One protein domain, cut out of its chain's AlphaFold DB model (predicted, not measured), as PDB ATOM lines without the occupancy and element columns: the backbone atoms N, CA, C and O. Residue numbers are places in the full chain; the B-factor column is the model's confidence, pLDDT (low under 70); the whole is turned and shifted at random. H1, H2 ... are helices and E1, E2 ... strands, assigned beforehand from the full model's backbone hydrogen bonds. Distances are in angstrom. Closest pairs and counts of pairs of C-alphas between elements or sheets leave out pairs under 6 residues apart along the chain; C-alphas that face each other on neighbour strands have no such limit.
ATOM      1  N   ARG A 109     116.215 109.504 136.065       93.56
ATOM      2  CA  ARG A 109     117.305 108.973 136.905       93.56
ATOM      3  C   ARG A 109     118.630 109.609 136.518       93.56
ATOM      4  O   ARG A 109     118.734 110.136 135.415       93.56
ATOM      5  N   ALA A 110     119.616 109.597 137.407       95.19
ATOM      6  CA  ALA A 110     120.929 110.149 137.079       95.19
ATOM      7  C   ALA A 110     121.603 109.341 135.957       95.19
ATOM      8  O   ALA A 110     121.427 108.125 135.883       95.19
ATOM      9  N   CYS A 111     122.361 110.026 135.103       95.81
ATOM     10  CA  CYS A 111     123.195 109.418 134.068       95.81
ATOM     11  C   CYS A 111     124.455 110.247 133.832       95.81
ATOM     12  O   CYS A 111     124.449 111.458 134.072       95.81
ATOM     13  N   GLU A 112     125.492 109.603 133.313       95.00
ATOM     14  CA  GLU A 112     126.690 110.237 132.755       95.00
ATOM     15  C   GLU A 112     126.678 110.188 131.222       95.00
ATOM     16  O   GLU A 112     127.156 111.112 130.553       95.00
ATOM     17  N   SER A 113     126.083 109.127 130.672       94.88
ATOM     18  CA  SER A 113     126.010 108.826 129.246       94.88
ATOM     19  C   SER A 113     124.673 108.190 128.849       94.88
ATOM     20  O   SER A 113     123.903 107.723 129.689       94.88
ATOM     21  N   GLU A 114     124.413 108.106 127.542       93.06
ATOM     22  CA  GLU A 114     123.232 107.412 127.003       93.06
ATOM     23  C   GLU A 114     123.182 105.920 127.372       93.06
ATOM     24  O   GLU A 114     122.104 105.333 127.478       93.06
ATOM     25  N   ALA A 115     124.335 105.286 127.613       91.56
ATOM     26  CA  ALA A 115     124.390 103.879 128.007       91.56
ATOM     27  C   ALA A 115     123.682 103.632 129.355       91.56
ATOM     28  O   ALA A 115     122.964 102.642 129.502       91.56
ATOM     29  N   ASP A 116     123.777 104.582 130.291       91.00
ATOM     30  CA  ASP A 116     123.113 104.507 131.603       91.00
ATOM     31  C   ASP A 116     121.577 104.536 131.467       91.00
ATOM     32  O   ASP A 116     120.819 104.034 132.312       91.00
ATOM     33  N   CYS A 117     121.094 105.106 130.360       91.38
ATOM     34  CA  CYS A 117     119.680 105.287 130.077       91.38
ATOM     35  C   CYS A 117     119.003 104.077 129.423       91.38
ATOM     36  O   CYS A 117     117.779 103.942 129.518       91.38
ATOM     37  N   ASN A 118     119.776 103.128 128.900       82.75
ATOM     38  CA  ASN A 118     119.243 101.954 128.205       82.75
ATOM     39  C   ASN A 118     119.265 100.663 129.041       82.75
ATOM     40  O   ASN A 118     118.666  99.670 128.643       82.75
ATOM     41  N   GLY A 119     119.866 100.678 130.235       72.81
ATOM     42  CA  GLY A 119     120.070  99.471 131.052       72.81
ATOM     43  C   GLY A 119     118.809  98.745 131.545       72.81
ATOM     44  O   GLY A 119     118.918  97.646 132.072       72.81
ATOM     45  N   ALA A 120     117.615  99.326 131.389       69.81
ATOM     46  CA  ALA A 120     116.375  98.747 131.903       69.81
ATOM     47  C   ALA A 120     115.566  97.930 130.873       69.81
ATOM     48  O   ALA A 120     114.576  97.311 131.262       69.81
ATOM     49  N   ASN A 121     115.968  97.924 129.591       80.88
ATOM     50  CA  ASN A 121     115.359  97.131 128.506       80.88
ATOM     51  C   ASN A 121     113.816  97.157 128.488       80.88
ATOM     52  O   ASN A 121     113.159  96.120 128.368       80.88
ATOM     53  N   VAL A 122     113.230  98.343 128.648       87.62
ATOM     54  CA  VAL A 122     111.775  98.527 128.621       87.62
ATOM     55  C   VAL A 122     111.320  98.721 127.179       87.62
ATOM     56  O   VAL A 122     111.794  99.629 126.500       87.62
ATOM     57  N   ASP A 123     110.385  97.894 126.720       85.25
ATOM     58  CA  ASP A 123     109.871  97.981 125.355       85.25
ATOM     59  C   ASP A 123     109.010  99.229 125.121       85.25
ATOM     60  O   ASP A 123     108.258  99.686 125.989       85.25
ATOM     61  N   GLY A 124     109.115  99.776 123.907       85.88
ATOM     62  CA  GLY A 124     108.290 100.895 123.446       85.88
ATOM     63  C   GLY A 124     108.594 102.238 124.114       85.88
ATOM     64  O   GLY A 124     107.793 103.161 124.003       85.88
ATOM     65  N   VAL A 125     109.724 102.363 124.815       89.69
ATOM     66  CA  VAL A 125     110.205 103.633 125.366       89.69
ATOM     67  C   VAL A 125     111.673 103.840 125.028       89.69
ATOM     68  O   VAL A 125     112.428 102.893 124.836       89.69
ATOM     69  N   SER A 126     112.079 105.100 124.962       92.88
ATOM     70  CA  SER A 126     113.467 105.498 124.747       92.88
ATOM     71  C   SER A 126     113.801 106.660 125.669       92.88
ATOM     72  O   SER A 126     112.906 107.352 126.155       92.88
ATOM     73  N   PHE A 127     115.081 106.853 125.948       95.00
ATOM     74  CA  PHE A 127     115.554 107.859 126.887       95.00
ATOM     75  C   PHE A 127     116.678 108.670 126.244       95.00
ATOM     76  O   PHE A 127     117.399 108.130 125.412       95.00
ATOM     77  N   ASP A 128     116.815 109.931 126.655       95.44
ATOM     78  CA  ASP A 128     117.983 110.768 126.363       95.44
ATOM     79  C   ASP A 128     118.691 111.128 127.680       95.44
ATOM     80  O   ASP A 128     118.042 111.586 128.632       95.44
ATOM     81  N   CYS A 129     120.013 110.977 127.737       96.56
ATOM     82  CA  CYS A 129     120.851 111.455 128.831       96.56
ATOM     83  C   CYS A 129     121.223 112.923 128.611       96.56
ATOM     84  O   CYS A 129     122.195 113.254 127.927       96.56
ATOM     85  N   LYS A 130     120.474 113.833 129.233       95.69
ATOM     86  CA  LYS A 130     120.725 115.271 129.088       95.69
ATOM     87  C   LYS A 130     120.478 116.056 130.361       95.69
ATOM     88  O   LYS A 130     119.762 115.635 131.272       95.69
ATOM     89  N   GLU A 131     121.095 117.223 130.408       95.12
ATOM     90  CA  GLU A 131     120.851 118.219 131.436       95.12
ATOM     91  C   GLU A 131     119.781 119.196 130.956       95.12
ATOM     92  O   GLU A 131     119.825 119.682 129.827       95.12
ATOM     93  N   LEU A 132     118.799 119.463 131.815       92.56
ATOM     94  CA  LEU A 132     117.717 120.399 131.540       92.56
ATOM     95  C   LEU A 132     117.721 121.447 132.650       92.56
ATOM     96  O   LEU A 132     117.292 121.167 133.767       92.56
ATOM     97  N   SER A 133     118.199 122.651 132.341       88.31
ATOM     98  CA  SER A 133     118.528 123.705 133.319       88.31
ATOM     99  C   SER A 133     117.366 124.156 134.212       88.31
ATOM    100  O   SER A 133     117.587 124.675 135.301       88.31
ATOM    101  N   LYS A 134     116.119 123.950 133.773       89.75
ATOM    102  CA  LYS A 134     114.891 124.288 134.519       89.75
ATOM    103  C   LYS A 134     114.271 123.100 135.264       89.75
ATOM    104  O   LYS A 134     113.177 123.213 135.819       89.75
ATOM    105  N   ASN A 135     114.947 121.955 135.260       91.50
ATOM    106  CA  ASN A 135     114.557 120.744 135.973       91.50
ATOM    107  C   ASN A 135     115.587 120.401 137.059       91.50
ATOM    108  O   ASN A 135     116.482 121.186 137.356       91.50
ATOM    109  N   ALA A 136     115.423 119.235 137.691       90.25
ATOM    110  CA  ALA A 136     116.343 118.755 138.712       90.25
ATOM    111  C   ALA A 136     117.801 118.734 138.200       90.25
ATOM    112  O   ALA A 136     118.027 118.281 137.076       90.25
ATOM    113  N   PRO A 137     118.771 119.164 139.029       92.38
ATOM    114  CA  PRO A 137     120.156 119.399 138.617       92.38
ATOM    115  C   PRO A 137     120.853 118.137 138.097       92.38
ATOM    116  O   PRO A 137     120.470 117.014 138.458       92.38
ATOM    117  N   GLY A 138     121.883 118.351 137.273       93.50
ATOM    118  CA  GLY A 138     122.717 117.312 136.679       93.50
ATOM    119  C   GLY A 138     122.073 116.604 135.482       93.50
ATOM    120  O   GLY A 138     120.880 116.736 135.201       93.50
ATOM    121  N   LYS A 139     122.873 115.803 134.769       96.31
ATOM    122  CA  LYS A 139     122.395 114.987 133.643       96.31
ATOM    123  C   LYS A 139     121.467 113.871 134.112       96.31
ATOM    124  O   LYS A 139     121.759 113.180 135.096       96.31
ATOM    125  N   ARG A 140     120.352 113.680 133.410       95.25
ATOM    126  CA  ARG A 140     119.356 112.655 133.737       95.25
ATOM    127  C   ARG A 140     118.856 111.944 132.490       95.25
ATOM    128  O   ARG A 140     118.833 112.534 131.415       95.25
ATOM    129  N   CYS A 141     118.423 110.701 132.667       95.38
ATOM    130  CA  CYS A 141     117.691 109.955 131.653       95.38
ATOM    131  C   CYS A 141     116.266 110.474 131.579       95.38
ATOM    132  O   CYS A 141     115.445 110.168 132.446       95.38
ATOM    133  N   TRP A 142     115.964 111.246 130.551       94.44
ATOM    134  CA  TRP A 142     114.628 111.756 130.301       94.44
ATOM    135  C   TRP A 142     113.914 110.843 129.322       94.44
ATOM    136  O   TRP A 142     114.437 110.566 128.247       94.44
ATOM    137  N   LEU A 143     112.720 110.380 129.692       94.19
ATOM    138  CA  LEU A 143     111.866 109.607 128.796       94.19
ATOM    139  C   LEU A 143     111.546 110.460 127.563       94.19
ATOM    140  O   LEU A 143     111.030 111.571 127.706       94.19
ATOM    141  N   LYS A 144     111.864 109.955 126.372       95.31
ATOM    142  CA  LYS A 144     111.497 110.592 125.107       95.31
ATOM    143  C   LYS A 144     109.999 110.489 124.902       95.31
ATOM    144  O   LYS A 144     109.377 109.517 125.331       95.31
ATOM    145  N   CYS A 145     109.434 111.494 124.253       95.50
ATOM    146  CA  CYS A 145     108.008 111.536 123.999       95.50
ATOM    147  C   CYS A 145     107.653 112.305 122.731       95.50
ATOM    148  O   CYS A 145     108.389 113.194 122.299       95.50
ATOM    149  N   SER A 146     106.477 112.001 122.191       95.44
ATOM    150  CA  SER A 146     105.808 112.801 121.158       95.44
ATOM    151  C   SER A 146     104.594 113.580 121.685       95.44
ATOM    152  O   SER A 146     104.171 114.562 121.078       95.44
ATOM    153  N   SER A 147     104.035 113.162 122.825       95.06
ATOM    154  CA  SER A 147     102.818 113.733 123.406       95.06
ATOM    155  C   SER A 147     102.772 113.578 124.927       95.06
ATOM    156  O   SER A 147     103.439 112.717 125.504       95.06
ATOM    157  N   ASP A 148     101.944 114.392 125.587       93.94
ATOM    158  CA  ASP A 148     101.691 114.293 127.033       93.94
ATOM    159  C   ASP A 148     101.212 112.889 127.444       93.94
ATOM    160  O   ASP A 148     101.615 112.381 128.492       93.94
ATOM    161  N   ASN A 149     100.419 112.230 126.591       93.44
ATOM    162  CA  ASN A 149      99.874 110.897 126.847       93.44
ATOM    163  C   ASN A 149     100.976 109.848 127.059       93.44
ATOM    164  O   ASN A 149     100.839 108.972 127.915       93.44
ATOM    165  N   GLU A 150     102.096 109.951 126.340       92.31
ATOM    166  CA  GLU A 150     103.237 109.045 126.517       92.31
ATOM    167  C   GLU A 150     103.906 109.239 127.883       92.31
ATOM    168  O   GLU A 150     104.215 108.259 128.570       92.31
ATOM    169  N   CYS A 151     104.044 110.495 128.320       92.19
ATOM    170  CA  CYS A 151     104.588 110.847 129.632       92.19
ATOM    171  C   CYS A 151     103.690 110.407 130.782       92.19
ATOM    172  O   CYS A 151     104.169 110.074 131.867       92.19
ATOM    173  N   HIS A 152     102.381 110.395 130.552       91.62
ATOM    174  CA  HIS A 152     101.388 109.945 131.523       91.62
ATOM    175  C   HIS A 152     101.182 108.426 131.493       91.62
ATOM    176  O   HIS A 152     100.506 107.882 132.370       91.62
ATOM    177  N   GLY A 153     101.770 107.739 130.506       89.00
ATOM    178  CA  GLY A 153     101.582 106.312 130.281       89.00
ATOM    179  C   GLY A 153     100.123 105.965 130.002       89.00
ATOM    180  O   GLY A 153      99.611 105.025 130.608       89.00
ATOM    181  N   CYS A 154      99.452 106.760 129.167       90.56
ATOM    182  CA  CYS A 154      98.065 106.519 128.789       90.56
ATOM    183  C   CYS A 154      97.936 105.401 127.752       90.56
ATOM    184  O   CYS A 154      98.864 105.131 126.984       90.56
ATOM    185  N   LYS A 155      96.757 104.778 127.706       86.62
ATOM    186  CA  LYS A 155      96.329 103.966 126.562       86.62
ATOM    187  C   LYS A 155      96.279 104.817 125.287       86.62
ATOM    188  O   LYS A 155      96.215 106.044 125.348       86.62
ATOM    189  N   ALA A 156      96.301 104.157 124.126       82.94
ATOM    190  CA  ALA A 156      96.316 104.826 122.821       82.94
ATOM    191  C   ALA A 156      95.094 105.736 122.583       82.94
ATOM    192  O   ALA A 156      95.200 106.739 121.887       82.94
ATOM    193  N   ASP A 157      93.956 105.406 123.192       82.81
ATOM    194  CA  ASP A 157      92.712 106.182 123.161       82.81
ATOM    195  C   ASP A 157      92.667 107.318 124.206       82.81
ATOM    196  O   ASP A 157      91.713 108.092 124.236       82.81
ATOM    197  N   GLY A 158      93.676 107.421 125.080       83.56
ATOM    198  CA  GLY A 158      93.737 108.393 126.171       83.56
ATOM    199  C   GLY A 158      92.732 108.156 127.305       83.56
ATOM    200  O   GLY A 158      92.659 108.986 128.211       83.56
ATOM    201  N   SER A 159      91.972 107.054 127.284       86.00
ATOM    202  CA  SER A 159      90.875 106.805 128.234       86.00
ATOM    203  C   SER A 159      91.363 106.537 129.657       86.00
ATOM    204  O   SER A 159      90.679 106.850 130.629       86.00
ATOM    205  N   GLU A 160      92.570 105.990 129.785       88.56
ATOM    206  CA  GLU A 160      93.160 105.600 131.057       88.56
ATOM    207  C   GLU A 160      94.651 105.925 131.068       88.56
ATOM    208  O   GLU A 160      95.376 105.565 130.137       88.56
ATOM    209  N   CYS A 161      95.111 106.588 132.131       89.62
ATOM    210  CA  CYS A 161      96.502 106.989 132.317       89.62
ATOM    211  C   CYS A 161      97.041 106.482 133.649       89.62
ATOM    212  O   CYS A 161      96.385 106.593 134.681       89.62
ATOM    213  N   ARG A 162      98.277 105.980 133.630       86.56
ATOM    214  CA  ARG A 162      98.916 105.382 134.811       86.56
ATOM    215  C   ARG A 162      99.443 106.418 135.797       86.56
ATOM    216  O   ARG A 162      99.548 106.142 136.987       86.56
ATOM    217  N   VAL A 163      99.812 107.603 135.315       85.88
ATOM    218  CA  VAL A 163     100.177 108.726 136.186       85.88
ATOM    219  C   VAL A 163      98.895 109.356 136.753       85.88
ATOM    220  O   VAL A 163      98.041 109.772 135.966       85.88
ATOM    221  N   PRO A 164      98.755 109.483 138.088       84.88
ATOM    222  CA  PRO A 164      97.567 110.087 138.688       84.88
ATOM    223  C   PRO A 164      97.361 111.544 138.253       84.88
ATOM    224  O   PRO A 164      98.315 112.284 137.998       84.88
ATOM    225  N   GLU A 165      96.106 111.982 138.181       87.31
ATOM    226  CA  GLU A 165      95.717 113.285 137.624       87.31
ATOM    227  C   GLU A 165      96.403 114.487 138.284       87.31
ATOM    228  O   GLU A 165      96.880 115.395 137.597       87.31
ATOM    229  N   ASN A 166      96.553 114.462 139.609       85.06
ATOM    230  CA  ASN A 166      97.242 115.511 140.358       85.06
ATOM    231  C   ASN A 166      98.723 115.656 139.966       85.06
ATOM    232  O   ASN A 166      99.295 116.723 140.181       85.06
ATOM    233  N   PHE A 167      99.339 114.621 139.392       86.25
ATOM    234  CA  PHE A 167     100.689 114.681 138.838       86.25
ATOM    235  C   PHE A 167     100.674 115.041 137.348       86.25
ATOM    236  O   PHE A 167     101.518 115.821 136.915       86.25
ATOM    237  N   ARG A 168      99.684 114.578 136.569       89.56
ATOM    238  CA  ARG A 168      99.558 114.885 135.124       89.56
ATOM    239  C   ARG A 168      99.525 116.385 134.817       89.56
ATOM    240  O   ARG A 168     100.067 116.815 133.802       89.56
ATOM    241  N   LYS A 169      98.975 117.209 135.715       90.25
ATOM    242  CA  LYS A 169      98.992 118.680 135.571       90.25
ATOM    243  C   LYS A 169     100.396 119.304 135.614       90.25
ATOM    244  O   LYS A 169     100.572 120.433 135.173       90.25
ATOM    245  N   HIS A 170     101.388 118.589 136.140       90.31
ATOM    246  CA  HIS A 170     102.760 119.075 136.292       90.31
ATOM    247  C   HIS A 170     103.737 118.470 135.288       90.31
ATOM    248  O   HIS A 170     104.833 119.002 135.144       90.31
ATOM    249  N   ILE A 171     103.360 117.394 134.599       91.69
ATOM    250  CA  ILE A 171     104.253 116.593 133.756       91.69
ATOM    251  C   ILE A 171     103.738 116.640 132.325       91.69
ATOM    252  O   ILE A 171     102.550 116.427 132.099       91.69
ATOM    253  N   GLY A 172     104.605 116.909 131.359       93.12
ATOM    254  CA  GLY A 172     104.224 116.956 129.952       93.12
ATOM    255  C   GLY A 172     105.388 116.664 129.024       93.12
ATOM    256  O   GLY A 172     106.546 116.610 129.452       93.12
ATOM    257  N   CYS A 173     105.056 116.462 127.757       95.00
ATOM    258  CA  CYS A 173     106.020 116.274 126.699       95.00
ATOM    259  C   CYS A 173     106.482 117.615 126.152       95.00
ATOM    260  O   CYS A 173     105.697 118.394 125.616       95.00
ATOM    261  N   CYS A 174     107.777 117.879 126.272       93.31
ATOM    262  CA  CYS A 174     108.348 119.151 125.878       93.31
ATOM    263  C   CYS A 174     109.703 118.936 125.232       93.31
ATOM    264  O   CYS A 174     110.563 118.256 125.794       93.31
ATOM    265  N   GLN A 175     109.879 119.523 124.045       93.31
ATOM    266  CA  GLN A 175     111.109 119.385 123.261       93.31
ATOM    267  C   GLN A 175     111.527 117.905 123.119       93.31
ATOM    268  O   GLN A 175     112.695 117.549 123.269       93.31
ATOM    269  N   GLY A 176     110.537 117.027 122.905       94.88
ATOM    270  CA  GLY A 176     110.737 115.589 122.731       94.88
ATOM    271  C   GLY A 176     111.005 114.790 124.009       94.88
ATOM    272  O   GLY A 176     111.368 113.623 123.901       94.88
ATOM    273  N   THR A 177     110.858 115.371 125.208       95.00
ATOM    274  CA  THR A 177     111.085 114.661 126.482       95.00
ATOM    275  C   THR A 177     110.067 114.968 127.574       95.00
ATOM    276  O   THR A 177     109.574 116.089 127.689       95.00
ATOM    277  N   CYS A 178     109.782 113.969 128.408       93.69
ATOM    278  CA  CYS A 178     108.873 114.069 129.541       93.69
ATOM    279  C   CYS A 178     109.519 114.826 130.691       93.69
ATOM    280  O   CYS A 178     110.403 114.306 131.371       93.69
ATOM    281  N   GLN A 179     109.050 116.042 130.933       92.69
ATOM    282  CA  GLN A 179     109.588 116.926 131.960       92.69
ATOM    283  C   GLN A 179     108.476 117.705 132.665       92.69
ATOM    284  O   GLN A 179     107.284 117.511 132.414       92.69
ATOM    285  N   ARG A 180     108.867 118.600 133.572       91.44
ATOM    286  CA  ARG A 180     107.933 119.499 134.251       91.44
ATOM    287  C   ARG A 180     107.325 120.465 133.235       91.44
ATOM    288  O   ARG A 180     108.077 121.158 132.559       91.44
ATOM    289  N   LYS A 181     105.997 120.600 133.174       90.88
ATOM    290  CA  LYS A 181     105.314 121.533 132.251       90.88
ATOM    291  C   LYS A 181     105.817 122.971 132.390       90.88
ATOM    292  O   LYS A 181     106.092 123.628 131.395       90.88
ATOM    293  N   ASN A 182     106.041 123.428 133.622       88.00
ATOM    294  CA  ASN A 182     106.551 124.779 133.881       88.00
ATOM    295  C   ASN A 182     108.004 124.981 133.405       88.00
ATOM    296  O   ASN A 182     108.439 126.119 133.258       88.00
ATOM    297  N   ALA A 183     108.765 123.906 133.160       85.50
ATOM    298  CA  ALA A 183     110.094 123.998 132.556       85.50
ATOM    299  C   ALA A 183     110.031 124.201 131.030       85.50
ATOM    300  O   ALA A 183     111.040 124.561 130.430       85.50
ATOM    301  N   CYS A 184     108.867 123.984 130.409       79.12
ATOM    302  CA  CYS A 184     108.672 124.025 128.959       79.12
ATOM    303  C   CYS A 184     108.360 125.419 128.411       79.12
ATOM    304  O   CYS A 184     108.466 125.641 127.211       79.12
ATOM    305  N   SER A 185     107.919 126.333 129.272       66.69
ATOM    306  CA  SER A 185     107.309 127.613 128.896       66.69
ATOM    307  C   SER A 185     108.320 128.756 128.747       66.69
ATOM    308  O   SER A 185     108.050 129.866 129.203       66.69
ATOM    309  N   ALA A 186     109.499 128.506 128.178       51.53
ATOM    310  CA  ALA A 186     110.527 129.534 128.051       51.53
ATOM    311  C   ALA A 186     111.371 129.435 126.793       51.53
ATOM    312  O   ALA A 186     111.669 128.292 126.383       51.53
TER     313      ALA A 186
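AT A GLANCE: This is residues 109 to 186 of the 186 residues of an uncharacterized protein of Hypsibius dujardini (UniProt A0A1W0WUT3). With little regular structure, two lobes sit side by side: hairpin E1-E2 with H1 packed on it, and hairpin E3-E4 with H2 on it and H3 near H2. Named elements, in order H1 E1 E2 H2 H3 E3 E4, mixed, both sheets antiparallel, hold 30 of 78 printed residues. The whole is compact: radius of gyration of the C-alphas 12.6 A, spans 36 by 31 by 18 A.

IN THESE COORDINATES: Find H1, residues 114 to 118, from C-alpha 114 at (123.232, 107.412, 127.003). E1 is 127 to 130; E2 140 to 143, 9.5 A long; H2 148 to 152; H3 165 to 168; E3 171 to 174; E4 177 to 180, 9.7 A, ending at (107.933, 119.499, 134.251).

HOW THE PARTS SIT: Across the hairpins, N 128 and O 142 are 2.9 A apart, as are N 172 and O 179. The closest C-alphas of E2 and E4, Leu 143 and Cys 178, are 5.4 A apart. H1 has 0 of 1 O i to N i+4 pairs within hydrogen-bond range, but 2 of 2 O i to N i+3.

THE WHOLE: The link H2 to H3 is long; pLDDT is under 70 at residues 120, 185 and 186.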